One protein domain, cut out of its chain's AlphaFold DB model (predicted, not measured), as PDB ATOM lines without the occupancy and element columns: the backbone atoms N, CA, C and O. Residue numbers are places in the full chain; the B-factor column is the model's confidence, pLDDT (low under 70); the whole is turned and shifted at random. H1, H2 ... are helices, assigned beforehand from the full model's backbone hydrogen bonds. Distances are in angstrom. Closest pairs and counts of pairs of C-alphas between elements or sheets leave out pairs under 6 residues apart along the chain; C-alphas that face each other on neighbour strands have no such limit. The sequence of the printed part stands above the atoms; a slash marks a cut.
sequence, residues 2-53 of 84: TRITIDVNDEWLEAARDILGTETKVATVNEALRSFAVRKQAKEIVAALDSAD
ATOM      1  N   THR A   2      10.021 -18.697  44.996       76.00
ATOM      2  CA  THR A   2       9.113 -17.553  44.824       76.00
ATOM      3  C   THR A   2       7.934 -18.023  43.985       76.00
ATOM      4  O   THR A   2       8.140 -18.622  42.932       76.00
ATOM      5  N   ARG A   3       6.706 -17.812  44.461       83.31
ATOM      6  CA  ARG A   3       5.493 -18.196  43.733       83.31
ATOM      7  C   ARG A   3       4.991 -16.988  42.955       83.31
ATOM      8  O   ARG A   3       4.732 -15.948  43.548       83.31
ATOM      9  N   ILE A   4       4.882 -17.145  41.646       87.38
ATOM     10  CA  ILE A   4       4.434 -16.107  40.720       87.38
ATOM     11  C   ILE A   4       3.376 -16.705  39.798       87.38
ATOM     12  O   ILE A   4       3.454 -17.886  39.455       87.38
ATOM     13  N   THR A   5       2.386 -15.903  39.423       88.56
ATOM     14  CA  THR A   5       1.393 -16.267  38.409       88.56
ATOM     15  C   THR A   5       1.824 -15.616  37.104       88.56
ATOM     16  O   THR A   5       2.053 -14.410  37.075       88.56
ATOM     17  N   ILE A   6       1.991 -16.418  36.057       86.50
ATOM     18  CA  ILE A   6       2.394 -15.967  34.724       86.50
ATOM     19  C   ILE A   6       1.440 -16.612  33.726       86.50
ATOM     20  O   ILE A   6       1.192 -17.817  33.814       86.50
ATOM     21  N   ASP A   7       0.947 -15.823  32.778       92.12
ATOM     22  CA  ASP A   7       0.212 -16.336  31.628       92.12
ATOM     23  C   ASP A   7       1.185 -16.945  30.617       92.12
ATOM     24  O   ASP A   7       2.164 -16.317  30.205       92.12
ATOM     25  N   VAL A   8       0.921 -18.188  30.224       87.19
ATOM     26  CA  VAL A   8       1.759 -18.942  29.292       87.19
ATOM     27  C   VAL A   8       0.870 -19.474  28.183       87.19
ATOM     28  O   VAL A   8      -0.233 -19.951  28.441       87.19
ATOM     29  N   ASN A   9       1.347 -19.403  26.943       94.00
ATOM     30  CA  ASN A   9       0.683 -20.083  25.844       94.00
ATOM     31  C   ASN A   9       0.831 -21.605  26.033       94.00
ATOM     32  O   ASN A   9       1.953 -22.116  26.083       94.00
ATOM     33  N   ASP A  10      -0.292 -22.315  26.159       92.81
ATOM     34  CA  ASP A  10      -0.294 -23.756  26.432       92.81
ATOM     35  C   ASP A  10       0.271 -24.581  25.263       92.81
ATOM     36  O   ASP A  10       0.944 -25.581  25.505       92.81
ATOM     37  N   GLU A  11       0.087 -24.153  24.010       95.31
ATOM     38  CA  GLU A  11       0.639 -24.858  22.841       95.31
ATOM     39  C   GLU A  11       2.170 -24.814  22.843       95.31
ATOM     40  O   GLU A  11       2.840 -25.820  22.606       95.31
ATOM     41  N   TRP A  12       2.744 -23.652  23.157       94.06
ATOM     42  CA  TRP A  12       4.195 -23.492  23.256       94.06
ATOM     43  C   TRP A  12       4.763 -24.241  24.453       94.06
ATOM     44  O   TRP A  12       5.872 -24.769  24.379       94.06
ATOM     45  N   LEU A  13       4.014 -24.288  25.555       92.81
ATOM     46  CA  LEU A  13       4.415 -25.025  26.741       92.81
ATOM     47  C   LEU A  13       4.447 -26.533  26.477       92.81
ATOM     48  O   LEU A  13       5.387 -27.188  26.923       92.81
ATOM     49  N   GLU A  14       3.478 -27.067  25.735       94.69
ATOM     50  CA  GLU A  14       3.464 -28.484  25.360       94.69
ATOM     51  C   GLU A  14       4.577 -28.805  24.358       94.69
ATOM     52  O   GLU A  14       5.348 -29.735  24.576       94.69
ATOM     53  N   ALA A  15       4.781 -27.969  23.336       94.62
ATOM     54  CA  ALA A  15       5.898 -28.145  22.409       94.62
ATOM     55  C   ALA A  15       7.260 -28.114  23.129       94.62
ATOM     56  O   ALA A  15       8.152 -28.915  22.845       94.62
ATOM     57  N   ALA A  16       7.432 -27.207  24.096       93.62
ATOM     58  CA  ALA A  16       8.637 -27.159  24.916       93.62
ATOM     59  C   ALA A  16       8.775 -28.402  25.801       93.62
ATOM     60  O   ALA A  16       9.887 -28.887  25.994       93.62
ATOM     61  N   ARG A  17       7.668 -28.929  26.327       95.00
ATOM     62  CA  ARG A  17       7.650 -30.141  27.145       95.00
ATOM     63  C   ARG A  17       8.134 -31.357  26.360       95.00
ATOM     64  O   ARG A  17       8.983 -32.085  26.868       95.00
ATOM     65  N   ASP A  18       7.663 -31.522  25.128       95.12
ATOM     66  CA  ASP A  18       8.078 -32.612  24.239       95.12
ATOM     67  C   ASP A  18       9.573 -32.536  23.911       95.12
ATOM     68  O   ASP A  18      10.288 -33.533  23.976       95.12
ATOM     69  N   ILE A  19      10.069 -31.332  23.611       94.44
ATOM     70  CA  ILE A  19      11.484 -31.104  23.285       94.44
ATOM     71  C   ILE A  19      12.386 -31.324  24.506       94.44
ATOM     72  O   ILE A  19      13.483 -31.866  24.377       94.44
ATOM     73  N   LEU A  20      11.959 -30.860  25.681       92.88
ATOM     74  CA  LEU A  20      12.756 -30.896  26.909       92.88
ATOM     75  C   LEU A  20      12.582 -32.205  27.697       92.88
ATOM     76  O   LEU A  20      13.333 -32.437  28.643       92.88
ATOM     77  N   GLY A  21      11.622 -33.055  27.323       94.56
ATOM     78  CA  GLY A  21      11.351 -34.334  27.982       94.56
ATOM     79  C   GLY A  21      10.868 -34.183  29.426       94.56
ATOM     80  O   GLY A  21      11.209 -34.997  30.283       94.56
ATOM     81  N   THR A  22      10.126 -33.118  29.730       95.88
ATOM     82  CA  THR A  22       9.719 -32.782  31.100       95.88
ATOM     83  C   THR A  22       8.310 -33.272  31.434       95.88
ATOM     84  O   THR A  22       7.403 -33.309  30.608       95.88
ATOM     85  N   GLU A  23       8.076 -33.620  32.699       91.00
ATOM     86  CA  GLU A  23       6.783 -34.188  33.110       91.00
ATOM     87  C   GLU A  23       5.783 -33.145  33.623       91.00
ATOM     88  O   GLU A  23       4.577 -33.380  33.589       91.00
ATOM     89  N   THR A  24       6.260 -31.983  34.084       93.81
ATOM     90  CA  THR A  24       5.416 -30.948  34.701       93.81
ATOM     91  C   THR A  24       5.642 -29.581  34.071       93.81
ATOM     92  O   THR A  24       6.765 -29.244  33.704       93.81
ATOM     93  N   LYS A  25       4.593 -28.744  34.047       90.75
ATOM     94  CA  LYS A  25       4.663 -27.354  33.554       90.75
ATOM     95  C   LYS A  25       5.801 -26.558  34.214       90.75
ATOM     96  O   LYS A  25       6.539 -25.849  33.541       90.75
ATOM     97  N   VAL A  26       5.979 -26.716  35.530       92.69
ATOM     98  CA  VAL A  26       7.047 -26.041  36.287       92.69
ATOM     99  C   VAL A  26       8.432 -26.538  35.869       92.69
ATOM    100  O   VAL A  26       9.338 -25.724  35.701       92.69
ATOM    101  N   ALA A  27       8.604 -27.850  35.674       92.75
ATOM    102  CA  ALA A  27       9.861 -28.406  35.179       92.75
ATOM    103  C   ALA A  27      10.183 -27.889  33.772       92.75
ATOM    104  O   ALA A  27      11.308 -27.451  33.541       92.75
ATOM    105  N   THR A  28       9.189 -27.842  32.877       95.06
ATOM    106  CA  THR A  28       9.349 -27.302  31.520       95.06
ATOM    107  C   THR A  28       9.818 -25.849  31.547       95.06
ATOM    108  O   THR A  28      10.797 -25.506  30.890       95.06
ATOM    109  N   VAL A  29       9.164 -24.992  32.341       92.06
ATOM    110  CA  VAL A  29       9.526 -23.568  32.439       92.06
ATOM    111  C   VAL A  29      10.933 -23.392  33.012       92.06
ATOM    112  O   VAL A  29      11.731 -22.640  32.456       92.06
ATOM    113  N   ASN A  30      11.269 -24.098  34.092       91.81
ATOM    114  CA  ASN A  30      12.591 -23.983  34.708       91.81
ATOM    115  C   ASN A  30      13.707 -24.463  33.772       91.81
ATOM    116  O   ASN A  30      14.739 -23.796  33.670       91.81
ATOM    117  N   GLU A  31      13.506 -25.573  33.062       94.69
ATOM    118  CA  GLU A  31      14.509 -26.096  32.134       94.69
ATOM    119  C   GLU A  31      14.638 -25.220  30.879       94.69
ATOM    120  O   GLU A  31      15.750 -24.989  30.400       94.69
ATOM    121  N   ALA A  32      13.537 -24.639  30.392       92.81
ATOM    122  CA  ALA A  32      13.570 -23.664  29.306       92.81
ATOM    123  C   ALA A  32      14.362 -22.403  29.696       92.81
ATOM    124  O   ALA A  32      15.240 -21.962  28.947       92.81
ATOM    125  N   LEU A  33      14.108 -21.851  30.889       91.56
ATOM    126  CA  LEU A  33      14.842 -20.695  31.415       91.56
ATOM    127  C   LEU A  33      16.331 -21.008  31.596       91.56
ATOM    128  O   LEU A  33      17.184 -20.211  31.198       91.56
ATOM    129  N   ARG A  34      16.651 -22.187  32.139       92.81
ATOM    130  CA  ARG A  34      18.029 -22.663  32.283       92.81
ATOM    131  C   ARG A  34      18.716 -22.793  30.926       92.81
ATOM    132  O   ARG A  34      19.802 -22.249  30.743       92.81
ATOM    133  N   SER A  35      18.074 -23.454  29.967       91.75
ATOM    134  CA  SER A  35      18.588 -23.634  28.607       91.75
ATOM    135  C   SER A  35      18.867 -22.295  27.928       91.75
ATOM    136  O   SER A  35      19.897 -22.127  27.272       91.75
ATOM    137  N   PHE A  36      17.986 -21.311  28.106       89.50
ATOM    138  CA  PHE A  36      18.186 -19.971  27.564       89.50
ATOM    139  C   PHE A  36      19.357 -19.239  28.236       89.50
ATOM    140  O   PHE A  36      20.189 -18.651  27.542       89.50
ATOM    141  N   ALA A  37      19.468 -19.316  29.564       88.44
ATOM    142  CA  ALA A  37      20.582 -18.728  30.306       88.44
ATOM    143  C   ALA A  37      21.931 -19.332  29.881       88.44
ATOM    144  O   ALA A  37      22.873 -18.591  29.601       88.44
ATOM    145  N   VAL A  38      22.001 -20.660  29.742       90.19
ATOM    146  CA  VAL A  38      23.196 -21.365  29.254       90.19
ATOM    147  C   VAL A  38      23.540 -20.933  27.830       90.19
ATOM    148  O   VAL A  38      24.694 -20.634  27.549       90.19
ATOM    149  N   ARG A  39      22.553 -20.831  26.930       87.50
ATOM    150  CA  ARG A  39      22.780 -20.344  25.556       87.50
ATOM    151  C   ARG A  39      23.319 -18.916  25.529       87.50
ATOM    152  O   ARG A  39      24.170 -18.614  24.697       87.50
ATOM    153  N   LYS A  40      22.842 -18.038  26.415       87.12
ATOM    154  CA  LYS A  40      23.355 -16.668  26.531       87.12
ATOM    155  C   LYS A  40      24.811 -16.661  27.004       87.12
ATOM    156  O   LYS A  40      25.644 -16.050  26.344       87.12
ATOM    157  N   GLN A  41      25.124 -17.400  28.067       82.62
ATOM    158  CA  GLN A  41      26.495 -17.526  28.573       82.62
ATOM    159  C   GLN A  41      27.435 -18.143  27.534       82.62
ATOM    160  O   GLN A  41      28.539 -17.653  27.337       82.62
ATOM    161  N   ALA A  42      26.995 -19.178  26.815       79.25
ATOM    162  CA  ALA A  42      27.784 -19.788  25.752       79.25
ATOM    163  C   ALA A  42      28.104 -18.787  24.633       79.25
ATOM    164  O   ALA A  42      29.236 -18.749  24.165       79.25
ATOM    165  N   LYS A  43      27.145 -17.940  24.233       81.81
ATOM    166  CA  LYS A  43      27.399 -16.864  23.260       81.81
ATOM    167  C   LYS A  43      28.417 -15.851  23.775       81.81
ATOM    168  O   LYS A  43      29.277 -15.438  23.009       81.81
ATOM    169  N   GLU A  44      28.328 -15.468  25.044       79.88
ATOM    170  CA  GLU A  44      29.287 -14.550  25.673       79.88
ATOM    171  C   GLU A  44      30.691 -15.166  25.737       79.88
ATOM    172  O   GLU A  44      31.662 -14.496  25.402       79.88
ATOM    173  N   ILE A  45      30.805 -16.455  26.075       72.38
ATOM    174  CA  ILE A  45      32.078 -17.189  26.081       72.38
ATOM    175  C   ILE A  45      32.658 -17.289  24.669       72.38
ATOM    176  O   ILE A  45      33.837 -17.015  24.480       72.38
ATOM    177  N   VAL A  46      31.849 -17.653  23.670       79.19
ATOM    178  CA  VAL A  46      32.300 -17.734  22.272       79.19
ATOM    179  C   VAL A  46      32.766 -16.367  21.777       79.19
ATOM    180  O   VAL A  46      33.835 -16.283  21.191       79.19
ATOM    181  N   ALA A  47      32.027 -15.296  22.071       79.81
ATOM    182  CA  ALA A  47      32.439 -13.937  21.724       79.81
ATOM    183  C   ALA A  47      33.727 -13.512  22.457       79.81
ATOM    184  O   ALA A  47      34.571 -12.823  21.886       79.81
ATOM    185  N   ALA A  48      33.916 -13.937  23.709       75.00
ATOM    186  CA  ALA A  48      35.148 -13.682  24.449       75.00
ATOM    187  C   ALA A  48      36.344 -14.449  23.862       75.00
ATOM    188  O   ALA A  48      37.433 -13.894  23.781       75.00
ATOM    189  N   LEU A  49      36.146 -15.693  23.417       75.31
ATOM    190  CA  LEU A  49      37.183 -16.474  22.735       75.31
ATOM    191  C   LEU A  49      37.519 -15.899  21.353       75.31
ATOM    192  O   LEU A  49      38.688 -15.859  20.998       75.31
ATOM    193  N   ASP A  50      36.519 -15.433  20.604       77.62
ATOM    194  CA  ASP A  50      36.694 -14.815  19.281       77.62
ATOM    195  C   ASP A  50      37.404 -13.453  19.353       77.62
ATOM    196  O   ASP A  50      38.176 -13.093  18.473       77.62
ATOM    197  N   SER A  51      37.176 -12.695  20.430       74.06
ATOM    198  CA  SER A  51      37.824 -11.393  20.651       74.06
ATOM    199  C   SER A  51      39.195 -11.477  21.325       74.06
ATOM    200  O   SER A  51      39.891 -10.463  21.409       74.06
ATOM    201  N   ALA A  52      39.590 -12.651  21.820       74.00
ATOM    202  CA  ALA A  52      40.908 -12.853  22.398       74.00
ATOM    203  C   ALA A  52      41.956 -12.979  21.284       74.00
ATOM    204  O   ALA A  52      41.951 -13.943  20.523       74.00
ATOM    205  N   ASP A  53      42.882 -12.022  21.226       72.12
ATOM    206  CA  ASP A  53      44.048 -12.111  20.348       72.12
ATOM    207  C   ASP A  53      44.987 -13.206  20.884       72.12
ATOM    208  O   ASP A  53      45.602 -13.061  21.947       72.12
TER     209      ASP A  53
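This is residues 2 to 53 of the 84 residues of the protein "DUF2191 domain-containing protein" of Pseudonocardiales bacterium (UniProt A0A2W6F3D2). A long, straight arm, H2, has the short helix H1 packed steeply on its first part, residues 25 to 32. Residues 2 to 7 stick out as a tail, and residues 36 to 53, of which 36 to 51 belong to H2, stick out far on their own. The printed part has 52 residues with two named helices, H1 then H2, and no named strand; the class is all helix. It is only just extended, close to loose, with a radius of gyration of the C-alphas of 14.9 A and spans of 46 by 25 by 16 A.

H1, residues 10 to 20, begins at C-alpha 10 (-0.294, -23.756, 26.432). H2, residues 25 to 51, is 39.0 A long and ends at C-alpha 51 (37.824, -11.393, 20.651).

H1 touches H2, which takes part with residues 25 to 32 alone; the closest C-alphas, of Arg 17 and Thr 28, are 5.5 A apart. They run the same way at a steep tilt of 63 degrees. In H1 and H2 every O i to N i+4 pair is within hydrogen-bond range.

The C-alphas farthest apart, of Thr 5 and Asp 53, are 46.5 A apart. The link from H1 to H2 is tight. The printed part has no cut, and no printed residue is under 70 in pLDDT.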